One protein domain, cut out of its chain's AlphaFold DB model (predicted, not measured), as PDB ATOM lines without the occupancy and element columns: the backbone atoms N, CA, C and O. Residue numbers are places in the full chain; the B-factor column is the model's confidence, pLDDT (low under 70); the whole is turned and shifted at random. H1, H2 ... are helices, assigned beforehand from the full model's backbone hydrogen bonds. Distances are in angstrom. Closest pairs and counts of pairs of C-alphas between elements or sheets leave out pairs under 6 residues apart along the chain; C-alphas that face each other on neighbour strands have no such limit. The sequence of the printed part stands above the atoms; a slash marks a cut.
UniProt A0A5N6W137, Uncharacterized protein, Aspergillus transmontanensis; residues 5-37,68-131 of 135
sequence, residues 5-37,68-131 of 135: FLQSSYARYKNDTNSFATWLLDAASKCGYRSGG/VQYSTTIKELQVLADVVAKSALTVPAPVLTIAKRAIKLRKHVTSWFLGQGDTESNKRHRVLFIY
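This is residues 5 to 37 and 68 to 131 of the 135 residues of an uncharacterized protein of Aspergillus transmontanensis (UniProt A0A5N6W137). Two long helices, H1 and H3, run opposite ways and cross as a narrow X that makes the core, with a shorter helix packed near one end of each: H2 on the last part of H1, and H4 folding back loosely from the end of H3. H2 and H4 are well separated, and the whole is drawn out along one axis. The printed part has 97 residues with four named helices, in the order H1, H2, H3, H4, and no named strand; the class is all helix. It is loose, with a radius of gyration of the C-alphas of 16.0 A, and its C-alphas span 49 by 26 by 26 A.

H1, residues 5 to 30, is the longest helix by residues. It touches H3, residues 93 to 115, at a steep tilt of 39 degrees, opposite ways; their closest C-alphas, those of Tyr 13 and Ala 102, are 4.8 A apart. With residues 21 to 28 alone, H1 touches H2, residues 74 to 85, at a steep tilt of 53 degrees, the same way; the closest C-alphas, of Ala 28 and Val 84, are 5.3 A apart. H3 and H4, residues 119 to 129, form a helical hairpin at a shallow tilt of 28 degrees, opposite ways. They only just touch, with 3 pairs of C-alphas within 8 A, and H3 does so with residues 110 to 114 alone; the closest C-alphas, of Leu 114 and Asn 122, are 6.1 A apart. H1 and H4 are apart, as are H2 and H4, and H2 and H3. The helix packing is mostly crossed, but only just: of 3 touching pairs, 1 is at a shallow tilt. In H1, H2 and H3 every O i to N i+4 pair is within hydrogen-bond range; in H4 3 of 7 are, beside 5 of 8 O i to N i+3 pairs.

H1 begins at C-alpha 5, (-28.653, -5.923, 16.692), and is 37.3 A long from first to last C-alpha. H3 is 32.5 A long and begins at C-alpha 93, (-33.416, 13.540, 33.720). H2 has 12 residues and H4 has 11; H4 ends at C-alpha 129, (-35.389, 9.765, 6.029).

The C-alphas farthest apart, of Gly 32 and Asp 118, are 48.6 A apart. Residues 38 to 67 are not printed, and C-alphas 37 and 68 are 14.9 A apart across this cut, which lies in the link from H1 to H2. Of the links printed whole, H2 to H3 is short, H3 to H4 is tight, and none is long. The mean pLDDT of the printed part is 80.0; 24 residues are under 70, namely 35 to 37, 68 to 72 and 116 to 131, and the mean for H4 is 52.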
ATOM      1  N   PHE A   5     -28.974  -7.147  15.952       80.56
ATOM      2  CA  PHE A   5     -28.653  -5.923  16.692       80.56
ATOM      3  C   PHE A   5     -29.439  -4.702  16.187       80.56
ATOM      4  O   PHE A   5     -29.764  -3.814  16.975       80.56
ATOM      5  N   LEU A   6     -29.781  -4.651  14.895       82.44
ATOM      6  CA  LEU A   6     -30.612  -3.585  14.332       82.44
ATOM      7  C   LEU A   6     -32.068  -3.768  14.713       82.44
ATOM      8  O   LEU A   6     -32.730  -2.784  15.022       82.44
ATOM      9  N   GLN A   7     -32.561  -5.006  14.725       82.75
ATOM     10  CA  GLN A   7     -33.935  -5.285  15.128       82.75
ATOM     11  C   GLN A   7     -34.169  -4.885  16.590       82.75
ATOM     12  O   GLN A   7     -35.141  -4.192  16.893       82.75
ATOM     13  N   SER A   8     -33.239  -5.231  17.485       86.00
ATOM     14  CA  SER A   8     -33.309  -4.852  18.899       86.00
ATOM     15  C   SER A   8     -33.105  -3.345  19.114       86.00
ATOM     16  O   SER A   8     -33.851  -2.724  19.875       86.00
ATOM     17  N   SER A   9     -32.169  -2.723  18.387       86.44
ATOM     18  CA  SER A   9     -31.957  -1.268  18.406       86.44
ATOM     19  C   SER A   9     -33.174  -0.495  17.905       86.44
ATOM     20  O   SER A   9     -33.565   0.501  18.512       86.44
ATOM     21  N   TYR A  10     -33.807  -0.962  16.827       86.62
ATOM     22  CA  TYR A  10     -34.995  -0.341  16.251       86.62
ATOM     23  C   TYR A  10     -36.212  -0.489  17.168       86.62
ATOM     24  O   TYR A  10     -36.936   0.482  17.386       86.62
ATOM     25  N   ALA A  11     -36.405  -1.666  17.772       88.75
ATOM     26  CA  ALA A  11     -37.453  -1.880  18.767       88.75
ATOM     27  C   ALA A  11     -37.277  -0.950  19.977       88.75
ATOM     28  O   ALA A  11     -38.229  -0.293  20.403       88.75
ATOM     29  N   ARG A  12     -36.045  -0.818  20.488       91.38
ATOM     30  CA  ARG A  12     -35.740   0.101  21.593       91.38
ATOM     31  C   ARG A  12     -35.942   1.565  21.199       91.38
ATOM     32  O   ARG A  12     -36.547   2.300  21.967       91.38
ATOM     33  N   TYR A  13     -35.530   1.967  19.997       91.38
ATOM     34  CA  TYR A  13     -35.811   3.299  19.453       91.38
ATOM     35  C   TYR A  13     -37.315   3.610  19.443       91.38
ATOM     36  O   TYR A  13     -37.726   4.684  19.885       91.38
ATOM     37  N   LYS A  14     -38.143   2.669  18.966       89.38
ATOM     38  CA  LYS A  14     -39.604   2.824  18.930       89.38
ATOM     39  C   LYS A  14     -40.181   2.968  20.333       89.38
ATOM     40  O   LYS A  14     -40.993   3.861  20.556       89.38
ATOM     41  N   ASN A  15     -39.733   2.135  21.268       90.94
ATOM     42  CA  ASN A  15     -40.172   2.213  22.656       90.94
ATOM     43  C   ASN A  15     -39.799   3.557  23.297       90.94
ATOM     44  O   ASN A  15     -40.657   4.217  23.870       90.94
ATOM     45  N   ASP A  16     -38.551   3.997  23.133       90.88
ATOM     46  CA  ASP A  16     -38.069   5.264  23.687       90.88
ATOM     47  C   ASP A  16     -38.820   6.467  23.102       90.88
ATOM     48  O   ASP A  16     -39.200   7.381  23.830       90.88
ATOM     49  N   THR A  17     -39.088   6.439  21.795       91.06
ATOM     50  CA  THR A  17     -39.867   7.485  21.116       91.06
ATOM     51  C   THR A  17     -41.297   7.532  21.646       91.06
ATOM     52  O   THR A  17     -41.804   8.615  21.923       91.06
ATOM     53  N   ASN A  18     -41.937   6.373  21.835       90.44
ATOM     54  CA  ASN A  18     -43.283   6.302  22.398       90.44
ATOM     55  C   ASN A  18     -43.309   6.823  23.840       90.44
ATOM     56  O   ASN A  18     -44.154   7.648  24.166       90.44
ATOM     57  N   SER A  19     -42.360   6.408  24.686       90.94
ATOM     58  CA  SER A  19     -42.266   6.894  26.069       90.94
ATOM     59  C   SER A  19     -42.060   8.408  26.135       90.94
ATOM     60  O   SER A  19     -42.708   9.076  26.940       90.94
ATOM     61  N   PHE A  20     -41.199   8.960  25.274       91.88
ATOM     62  CA  PHE A  20     -40.990  10.405  25.193       91.88
ATOM     63  C   PHE A  20     -42.248  11.139  24.714       91.88
ATOM     64  O   PHE A  20     -42.639  12.123  25.332       91.88
ATOM     65  N   ALA A  21     -42.920  10.641  23.673       90.00
ATOM     66  CA  ALA A  21     -44.153  11.230  23.153       90.00
ATOM     67  C   ALA A  21     -45.289  11.219  24.189       90.00
ATOM     68  O   ALA A  21     -45.985  12.218  24.352       90.00
ATOM     69  N   THR A  22     -45.451  10.115  24.926       90.38
ATOM     70  CA  THR A  22     -46.429  10.018  26.016       90.38
ATOM     71  C   THR A  22     -46.126  11.017  27.126       90.38
ATOM     72  O   THR A  22     -47.033  11.712  27.577       90.38
ATOM     73  N   TRP A  23     -44.860  11.124  27.544       93.25
ATOM     74  CA  TRP A  23     -44.466  12.120  28.537       93.25
ATOM     75  C   TRP A  23     -44.719  13.546  28.039       93.25
ATOM     76  O   TRP A  23     -45.232  14.368  28.791       93.25
ATOM     77  N   LEU A  24     -44.403  13.832  26.776       91.38
ATOM     78  CA  LEU A  24     -44.571  15.159  26.195       91.38
ATOM     79  C   LEU A  24     -46.040  15.580  26.164       91.38
ATOM     80  O   LEU A  24     -46.359  16.725  26.468       91.38
ATOM     81  N   LEU A  25     -46.929  14.645  25.831       90.06
ATOM     82  CA  LEU A  25     -48.364  14.880  25.854       90.06
ATOM     83  C   LEU A  25     -48.862  15.189  27.271       90.06
ATOM     84  O   LEU A  25     -49.540  16.193  27.467       90.06
ATOM     85  N   ASP A  26     -48.495  14.364  28.253       89.75
ATOM     86  CA  ASP A  26     -48.867  14.575  29.658       89.75
ATOM     87  C   ASP A  26     -48.324  15.910  30.198       89.75
ATOM     88  O   ASP A  26     -49.045  16.675  30.843       89.75
ATOM     89  N   ALA A  27     -47.070  16.236  29.877       91.12
ATOM     90  CA  ALA A  27     -46.450  17.505  30.236       91.12
ATOM     91  C   ALA A  27     -47.185  18.688  29.591       91.12
ATOM     92  O   ALA A  27     -47.551  19.630  30.286       91.12
ATOM     93  N   ALA A  28     -47.476  18.625  28.291       89.56
ATOM     94  CA  ALA A  28     -48.202  19.681  27.595       89.56
ATOM     95  C   ALA A  28     -49.612  19.876  28.173       89.56
ATOM     96  O   ALA A  28     -50.042  21.014  28.360       89.56
ATOM     97  N   SER A  29     -50.318  18.789  28.509       88.12
ATOM     98  CA  SER A  29     -51.624  18.860  29.174       88.12
ATOM     99  C   SER A  29     -51.550  19.580  30.521       88.12
ATOM    100  O   SER A  29     -52.416  20.403  30.818       88.12
ATOM    101  N   LYS A  30     -50.492  19.347  31.309       88.25
ATOM    102  CA  LYS A  30     -50.233  20.080  32.563       88.25
ATOM    103  C   LYS A  30     -49.901  21.553  32.327       88.25
ATOM    104  O   LYS A  30     -50.246  22.390  33.154       88.25
ATOM    105  N   CYS A  31     -49.298  21.877  31.186       87.31
ATOM    106  CA  CYS A  31     -48.996  23.246  30.767       87.31
ATOM    107  C   CYS A  31     -50.186  23.969  30.102       87.31
ATOM    108  O   CYS A  31     -50.017  25.069  29.583       87.31
ATOM    109  N   GLY A  32     -51.388  23.379  30.118       83.38
ATOM    110  CA  GLY A  32     -52.612  24.008  29.611       83.38
ATOM    111  C   GLY A  32     -52.970  23.659  28.164       83.38
ATOM    112  O   GLY A  32     -53.944  24.195  27.633       83.38
ATOM    113  N   TYR A  33     -52.246  22.738  27.520       83.44
ATOM    114  CA  TYR A  33     -52.628  22.230  26.204       83.44
ATOM    115  C   TYR A  33     -53.912  21.396  26.300       83.44
ATOM    116  O   TYR A  33     -53.923  20.298  26.863       83.44
ATOM    117  N   ARG A  34     -55.009  21.890  25.714       75.38
ATOM    118  CA  ARG A  34     -56.224  21.092  25.508       75.38
ATOM    119  C   ARG A  34     -56.158  20.386  24.162       75.38
ATOM    120  O   ARG A  34     -56.253  21.020  23.115       75.38
ATOM    121  N   SER A  35     -56.045  19.064  24.205       64.00
ATOM    122  CA  SER A  35     -56.054  18.184  23.036       64.00
ATOM    123  C   SER A  35     -57.411  18.232  22.321       64.00
ATOM    124  O   SER A  35     -58.292  17.420  22.582       64.00
ATOM    125  N   GLY A  36     -57.590  19.189  21.413       55.31
ATOM    126  CA  GLY A  36     -58.790  19.311  20.578       55.31
ATOM    127  C   GLY A  36     -58.877  18.308  19.418       55.31
ATOM    128  O   GLY A  36     -59.842  18.366  18.666       55.31
ATOM    129  N   GLY A  37     -57.897  17.408  19.245       54.38
ATOM    130  CA  GLY A  37     -57.807  16.553  18.049       54.38
ATOM    131  C   GLY A  37     -57.147  15.180  18.209       54.38
ATOM    132  O   GLY A  37     -57.030  14.463  17.218       54.38
ATOM    133  N   VAL A  68     -53.598   3.213  26.277       57.50
ATOM    134  CA  VAL A  68     -54.210   4.037  25.235       57.50
ATOM    135  C   VAL A  68     -53.100   4.391  24.251       57.50
ATOM    136  O   VAL A  68     -52.130   5.061  24.607       57.50
ATOM    137  N   GLN A  69     -53.198   3.872  23.027       58.97
ATOM    138  CA  GLN A  69     -52.252   4.196  21.972       58.97
ATOM    139  C   GLN A  69     -52.671   5.520  21.343       58.97
ATOM    140  O   GLN A  69     -53.712   5.623  20.695       58.97
ATOM    141  N   TYR A  70     -51.843   6.540  21.546       64.12
ATOM    142  CA  TYR A  70     -52.009   7.837  20.907       64.12
ATOM    143  C   TYR A  70     -51.234   7.841  19.590       64.12
ATOM    144  O   TYR A  70     -50.011   7.691  19.578       64.12
ATOM    145  N   SER A  71     -51.949   8.005  18.478       65.50
ATOM    146  CA  SER A  71     -51.330   8.348  17.200       65.50
ATOM    147  C   SER A  71     -51.239   9.866  17.121       65.50
ATOM    148  O   SER A  71     -52.258  10.543  17.199       65.50
ATOM    149  N   THR A  72     -50.028  10.395  16.984       68.56
ATOM    150  CA  THR A  72     -49.766  11.833  16.856       68.56
ATOM    151  C   THR A  72     -48.937  12.074  15.604       68.56
ATOM    152  O   THR A  72     -48.050  11.285  15.264       68.56
ATOM    153  N   THR A  73     -49.210  13.170  14.903       80.31
ATOM    154  CA  THR A  73     -48.360  13.606  13.789       80.31
ATOM    155  C   THR A  73     -47.078  14.269  14.310       80.31
ATOM    156  O   THR A  73     -47.014  14.717  15.457       80.31
ATOM    157  N   ILE A  74     -46.041  14.366  13.467       81.25
ATOM    158  CA  ILE A  74     -44.789  15.076  13.813       81.25
ATOM    159  C   ILE A  74     -45.072  16.551  14.137       81.25
ATOM    160  O   ILE A  74     -44.487  17.101  15.067       81.25
ATOM    161  N   LYS A  75     -46.005  17.176  13.407       83.00
ATOM    162  CA  LYS A  75     -46.415  18.567  13.639       83.00
ATOM    163  C   LYS A  75     -47.068  18.746  15.008       83.00
ATOM    164  O   LYS A  75     -46.803  19.726  15.691       83.00
ATOM    165  N   GLU A  76     -47.888  17.793  15.435       85.00
ATOM    166  CA  GLU A  76     -48.484  17.838  16.773       85.00
ATOM    167  C   GLU A  76     -47.431  17.665  17.868       85.00
ATOM    168  O   GLU A  76     -47.438  18.429  18.826       85.00
ATOM    169  N   LEU A  77     -46.471  16.750  17.699       85.94
ATOM    170  CA  LEU A  77     -45.328  16.616  18.613       85.94
ATOM    171  C   LEU A  77     -44.539  17.926  18.755       85.94
ATOM    172  O   LEU A  77     -44.163  18.286  19.867       85.94
ATOM    173  N   GLN A  78     -44.325  18.654  17.655       88.75
ATOM    174  CA  GLN A  78     -43.690  19.978  17.672       88.75
ATOM    175  C   GLN A  78     -44.487  20.989  18.497       88.75
ATOM    176  O   GLN A  78     -43.916  21.677  19.336       88.75
ATOM    177  N   VAL A  79     -45.805  21.054  18.294       90.00
ATOM    178  CA  VAL A  79     -46.681  21.957  19.054       90.00
ATOM    179  C   VAL A  79     -46.664  21.613  20.545       90.00
ATOM    180  O   VAL A  79     -46.552  22.509  21.377       90.00
ATOM    181  N   LEU A  80     -46.724  20.326  20.899       88.62
ATOM    182  CA  LEU A  80     -46.626  19.877  22.291       88.62
ATOM    183  C   LEU A  80     -45.281  20.283  22.912       88.62
ATOM    184  O   LEU A  80     -45.250  20.785  24.035       88.62
ATOM    185  N   ALA A  81     -44.182  20.108  22.173       90.56
ATOM    186  CA  ALA A  81     -42.853  20.505  22.621       90.56
ATOM    187  C   ALA A  81     -42.743  22.014  22.845       90.56
ATOM    188  O   ALA A  81     -42.205  22.426  23.867       90.56
ATOM    189  N   ASP A  82     -43.289  22.826  21.942       90.69
ATOM    190  CA  ASP A  82     -43.274  24.286  22.049       90.69
ATOM    191  C   ASP A  82     -44.058  24.781  23.277       90.69
ATOM    192  O   ASP A  82     -43.580  25.631  24.030       90.69
ATOM    193  N   VAL A  83     -45.225  24.188  23.553       89.94
ATOM    194  CA  VAL A  83     -46.010  24.503  24.758       89.94
ATOM    195  C   VAL A  83     -45.240  24.159  26.033       89.94
ATOM    196  O   VAL A  83     -45.210  24.957  26.971       89.94
ATOM    197  N   VAL A  84     -44.593  22.990  26.077       90.56
ATOM    198  CA  VAL A  84     -43.785  22.585  27.237       90.56
ATOM    199  C   VAL A  84     -42.546  23.472  27.377       90.56
ATOM    200  O   VAL A  84     -42.234  23.890  28.488       90.56
ATOM    201  N   ALA A  85     -41.876  23.828  26.282       90.56
ATOM    202  CA  ALA A  85     -40.679  24.672  26.297       90.56
ATOM    203  C   ALA A  85     -40.957  26.104  26.778       90.56
ATOM    204  O   ALA A  85     -40.118  26.704  27.445       90.56
ATOM    205  N   LYS A  86     -42.142  26.646  26.475       90.38
ATOM    206  CA  LYS A  86     -42.593  27.963  26.955       90.38
ATOM    207  C   LYS A  86     -43.069  27.953  28.408       90.38
ATOM    208  O   LYS A  86     -43.355  29.010  28.966       90.38
ATOM    209  N   SER A  87     -43.187  26.776  29.017       89.12
ATOM    210  CA  SER A  87     -43.618  26.623  30.403       89.12
ATOM    211  C   SER A  87     -42.431  26.582  31.371       89.12
ATOM    212  O   SER A  87     -41.298  26.322  30.983       89.12
ATOM    213  N   ALA A  88     -42.700  26.759  32.665       88.19
ATOM    214  CA  ALA A  88     -41.697  26.593  33.723       88.19
ATOM    215  C   ALA A  88     -41.440  25.114  34.105       88.19
ATOM    216  O   ALA A  88     -40.808  24.831  35.124       88.19
ATOM    217  N   LEU A  89     -41.965  24.151  33.334       87.00
ATOM    218  CA  LEU A  89     -41.865  22.728  33.651       87.00
ATOM    219  C   LEU A  89     -40.439  22.222  33.404       87.00
ATOM    220  O   LEU A  89     -39.940  22.211  32.281       87.00
ATOM    221  N   THR A  90     -39.786  21.742  34.462       90.12
ATOM    222  CA  THR A  90     -38.457  21.129  34.354       90.12
ATOM    223  C   THR A  90     -38.563  19.704  33.818       90.12
ATOM    224  O   THR A  90     -39.270  18.866  34.383       90.12
ATOM    225  N   VAL A  91     -37.830  19.405  32.744       90.00
ATOM    226  CA  VAL A  91     -37.797  18.065  32.143       90.00
ATOM    227  C   VAL A  91     -37.043  17.088  33.056       90.00
ATOM    228  O   VAL A  91     -35.872  17.326  33.361       90.00
ATOM    229  N   PRO A  92     -37.644  15.953  33.460       93.12
ATOM    230  CA  PRO A  92     -36.952  14.965  34.280       93.12
ATOM    231  C   PRO A  92     -35.744  14.347  33.557       93.12
ATOM    232  O   PRO A  92     -35.825  13.960  32.389       93.12
ATOM    233  N   ALA A  93     -34.632  14.151  34.272       93.31
ATOM    234  CA  ALA A  93     -33.416  13.540  33.720       93.31
ATOM    235  C   ALA A  93     -33.626  12.164  33.031       93.31
ATOM    236  O   ALA A  93     -33.001  11.921  31.989       93.31
ATOM    237  N   PRO A  94     -34.515  11.268  33.515       93.19
ATOM    238  CA  PRO A  94     -34.813  10.014  32.820       93.19
ATOM    239  C   PRO A  94     -35.412  10.231  31.427       93.19
ATOM    240  O   PRO A  94     -35.040   9.539  30.481       93.19
ATOM    241  N   VAL A  95     -36.284  11.230  31.276       92.44
ATOM    242  CA  VAL A  95     -36.917  11.579  29.997       92.44
ATOM    243  C   VAL A  95     -35.873  12.100  29.016       92.44
ATOM    244  O   VAL A  95     -35.831  11.654  27.871       92.44
ATOM    245  N   LEU A  96     -34.966  12.970  29.474       91.94
ATOM    246  CA  LEU A  96     -33.843  13.439  28.654       91.94
ATOM    247  C   LEU A  96     -32.946  12.281  28.207       91.94
ATOM    248  O   LEU A  96     -32.493  12.244  27.064       91.94
ATOM    249  N   THR A  97     -32.700  11.317  29.093       94.62
ATOM    250  CA  THR A  97     -31.915  10.118  28.771       94.62
ATOM    251  C   THR A  97     -32.604   9.276  27.698       94.62
ATOM    252  O   THR A  97     -31.952   8.847  26.745       94.62
ATOM    253  N   ILE A  98     -33.921   9.080  27.812       93.00
ATOM    254  CA  ILE A  98     -34.738   8.374  26.816       93.00
ATOM    255  C   ILE A  98     -34.677   9.096  25.464       93.00
ATOM    256  O   ILE A  98     -34.382   8.460  24.452       93.00
ATOM    257  N   ALA A  99     -34.865  10.417  25.442       90.94
ATOM    258  CA  ALA A  99     -34.813  11.220  24.220       90.94
ATOM    259  C   ALA A  99     -33.442  11.127  23.528       90.94
ATOM    260  O   ALA A  99     -33.348  10.795  22.344       90.94
ATOM    261  N   LYS A 100     -32.352  11.320  24.283       93.69
ATOM    262  CA  LYS A 100     -30.977  11.185  23.771       93.69
ATOM    263  C   LYS A 100     -30.713   9.783  23.219       93.69
ATOM    264  O   LYS A 100     -30.087   9.641  22.166       93.69
ATOM    265  N   ARG A 101     -31.203   8.741  23.901       93.94
ATOM    266  CA  ARG A 101     -31.065   7.348  23.457       93.94
ATOM    267  C   ARG A 101     -31.831   7.091  22.162       93.94
ATOM    268  O   ARG A 101     -31.247   6.518  21.244       93.94
ATOM    269  N   ALA A 102     -33.068   7.574  22.045       91.44
ATOM    270  CA  ALA A 102     -33.856   7.474  20.818       91.44
ATOM    271  C   ALA A 102     -33.135   8.131  19.628       91.44
ATOM    272  O   ALA A 102     -32.990   7.507  18.576       91.44
ATOM    273  N   ILE A 103     -32.606   9.348  19.812       90.69
ATOM    274  CA  ILE A 103     -31.853  10.070  18.774       90.69
ATOM    275  C   ILE A 103     -30.602   9.285  18.364       90.69
ATOM    276  O   ILE A 103     -30.351   9.098  17.171       90.69
ATOM    277  N   LYS A 104     -29.830   8.781  19.336       92.31
ATOM    278  CA  LYS A 104     -28.625   7.982  19.067       92.31
ATOM    279  C   LYS A 104     -28.952   6.717  18.274       92.31
ATOM    280  O   LYS A 104     -28.271   6.426  17.293       92.31
ATOM    281  N   LEU A 105     -29.995   5.986  18.668       90.81
ATOM    282  CA  LEU A 105     -30.412   4.759  17.988       90.81
ATOM    283  C   LEU A 105     -30.922   5.040  16.573       90.81
ATOM    284  O   LEU A 105     -30.543   4.325  15.649       90.81
ATOM    285  N   ARG A 106     -31.701   6.112  16.377       89.38
ATOM    286  CA  ARG A 106     -32.134   6.542  15.042       89.38
ATOM    287  C   ARG A 106     -30.934   6.829  14.144       89.38
ATOM    288  O   ARG A 106     -30.854   6.267  13.058       89.38
ATOM    289  N   LYS A 107     -29.975   7.634  14.619       87.94
ATOM    290  CA  LYS A 107     -28.736   7.939  13.882       87.94
ATOM    291  C   LYS A 107     -27.949   6.673  13.550       87.94
ATOM    292  O   LYS A 107     -27.491   6.531  12.424       87.94
ATOM    293  N   HIS A 108     -27.828   5.749  14.499       86.00
ATOM    294  CA  HIS A 108     -27.099   4.498  14.303       86.00
ATOM    295  C   HIS A 108     -27.742   3.611  13.228       86.00
ATOM    296  O   HIS A 108     -27.061   3.183  12.301       86.00
ATOM    297  N   VAL A 109     -29.060   3.392  13.306       83.50
ATOM    298  CA  VAL A 109     -29.799   2.596  12.316       83.50
ATOM    299  C   VAL A 109     -29.744   3.261  10.940       83.50
ATOM    300  O   VAL A 109     -29.440   2.596   9.953       83.50
ATOM    301  N   THR A 110     -29.970   4.575  10.864       84.69
ATOM    302  CA  THR A 110     -29.872   5.333   9.609       84.69
ATOM    303  C   THR A 110     -28.466   5.248   9.017       84.69
ATOM    304  O   THR A 110     -28.331   4.926   7.843       84.69
ATOM    305  N   SER A 111     -27.415   5.455   9.815       83.88
ATOM    306  CA  SER A 111     -26.027   5.345   9.357       83.88
ATOM    307  C   SER A 111     -25.696   3.949   8.839       83.88
ATOM    308  O   SER A 111     -24.961   3.840   7.863       83.88
ATOM    309  N   TRP A 112     -26.224   2.894   9.463       84.81
ATOM    310  CA  TRP A 112     -26.025   1.531   8.976       84.81
ATOM    311  C   TRP A 112     -26.669   1.338   7.601       84.81
ATOM    312  O   TRP A 112     -26.007   0.864   6.686       84.81
ATOM    313  N   PHE A 113     -27.919   1.776   7.419       80.94
ATOM    314  CA  PHE A 113     -28.586   1.689   6.115       80.94
ATOM    315  C   PHE A 113     -27.867   2.512   5.040       80.94
ATOM    316  O   PHE A 113     -27.693   2.022   3.928       80.94
ATOM    317  N   LEU A 114     -27.404   3.720   5.376       81.31
ATOM    318  CA  LEU A 114     -26.633   4.555   4.452       81.31
ATOM    319  C   LEU A 114     -25.256   3.951   4.134       81.31
ATOM    320  O   LEU A 114     -24.770   4.100   3.024       81.31
ATOM    321  N   GLY A 115     -24.620   3.251   5.072       74.19
ATOM    322  CA  GLY A 115     -23.339   2.580   4.837       74.19
ATOM    323  C   GLY A 115     -23.441   1.277   4.036       74.19
ATOM    324  O   GLY A 115     -22.413   0.734   3.648       74.19
ATOM    325  N   GLN A 116     -24.649   0.752   3.813       64.19
ATOM    326  CA  GLN A 116     -24.894  -0.528   3.131       64.19
ATOM    327  C   GLN A 116     -25.496  -0.371   1.722       64.19
ATOM    328  O   GLN A 116     -25.695  -1.370   1.034       64.19
ATOM    329  N   GLY A 117     -25.818   0.851   1.285       54.62
ATOM    330  CA  GLY A 117     -26.397   1.111  -0.035       54.62
ATOM    331  C   GLY A 117     -25.370   1.592  -1.060       54.62
ATOM    332  O   GLY A 117     -24.596   2.501  -0.769       54.62
ATOM    333  N   ASP A 118     -25.430   1.058  -2.286       55.75
ATOM    334  CA  ASP A 118     -24.830   1.707  -3.462       55.75
ATOM    335  C   ASP A 118     -25.333   3.154  -3.558       55.75
ATOM    336  O   ASP A 118     -26.503   3.437  -3.262       55.75
ATOM    337  N   THR A 119     -24.469   4.075  -3.988       55.50
ATOM    338  CA  THR A 119     -24.718   5.531  -4.035       55.50
ATOM    339  C   THR A 119     -26.055   5.890  -4.711       55.50
ATOM    340  O   THR A 119     -26.697   6.872  -4.335       55.50
ATOM    341  N   GLU A 120     -26.538   5.053  -5.639       53.34
ATOM    342  CA  GLU A 120     -27.821   5.193  -6.344       53.34
ATOM    343  C   GLU A 120     -29.047   4.714  -5.531       53.34
ATOM    344  O   GLU A 120     -30.106   5.346  -5.561       53.34
ATOM    345  N   SER A 121     -28.919   3.644  -4.737       52.72
ATOM    346  CA  SER A 121     -29.961   3.200  -3.792       52.72
ATOM    347  C   SER A 121     -30.061   4.144  -2.594       52.72
ATOM    348  O   SER A 121     -31.164   4.485  -2.154       52.72
ATOM    349  N   ASN A 122     -28.930   4.675  -2.126       53.31
ATOM    350  CA  ASN A 122     -28.893   5.690  -1.074       53.31
ATOM    351  C   ASN A 122     -29.631   6.984  -1.446       53.31
ATOM    352  O   ASN A 122     -30.216   7.616  -0.565       53.31
ATOM    353  N   LYS A 123     -29.688   7.362  -2.733       55.84
ATOM    354  CA  LYS A 123     -30.515   8.492  -3.201       55.84
ATOM    355  C   LYS A 123     -32.012   8.248  -2.977       55.84
ATOM    356  O   LYS A 123     -32.715   9.176  -2.587       55.84
ATOM    357  N   ARG A 124     -32.500   7.010  -3.146       53.91
ATOM    358  CA  ARG A 124     -33.915   6.646  -2.920       53.91
ATOM    359  C   ARG A 124     -34.258   6.463  -1.439       53.91
ATOM    360  O   ARG A 124     -35.337   6.865  -1.014       53.91
ATOM    361  N   HIS A 125     -33.327   5.956  -0.630       50.53
ATOM    362  CA  HIS A 125     -33.495   5.887   0.829       50.53
ATOM    363  C   HIS A 125     -33.311   7.243   1.528       50.53
ATOM    364  O   HIS A 125     -33.871   7.455   2.603       50.53
ATOM    365  N   ARG A 126     -32.607   8.201   0.906       47.78
ATOM    366  CA  ARG A 126     -32.554   9.596   1.367       47.78
ATOM    367  C   ARG A 126     -33.954  10.210   1.455       47.78
ATOM    368  O   ARG A 126     -34.269  10.853   2.450       47.78
ATOM    369  N   VAL A 127     -34.828   9.956   0.481       47.25
ATOM    370  CA  VAL A 127     -36.155  10.599   0.422       47.25
ATOM    371  C   VAL A 127     -37.073  10.171   1.577       47.25
ATOM    372  O   VAL A 127     -37.875  10.972   2.049       47.25
ATOM    373  N   LEU A 128     -36.914   8.950   2.109       48.66
ATOM    374  CA  LEU A 128     -37.733   8.466   3.229       48.66
ATOM    375  C   LEU A 128     -37.257   8.985   4.603       48.66
ATOM    376  O   LEU A 128     -38.050   9.060   5.539       48.66
ATOM    377  N   PHE A 129     -35.979   9.362   4.743       48.53
ATOM    378  CA  PHE A 129     -35.389   9.765   6.029       48.53
ATOM    379  C   PHE A 129     -35.089  11.268   6.169       48.53
ATOM    380  O   PHE A 129     -34.851  11.715   7.291       48.53
ATOM    381  N   ILE A 130     -35.136  12.055   5.085       44.78
ATOM    382  CA  ILE A 130     -34.800  13.496   5.077       44.78
ATOM    383  C   ILE A 130     -35.890  14.408   5.686       44.78
ATOM    384  O   ILE A 130     -35.607  15.559   5.996       44.78
ATOM    385  N   TYR A 131     -37.107  13.934   5.963       42.56
ATOM    386  CA  TYR A 131     -38.188  14.799   6.483       42.56
ATOM    387  C   TYR A 131     -38.255  14.964   8.013       42.56
ATOM    388  O   TYR A 131     -39.315  15.270   8.551       42.56
TER     389      TYR A 131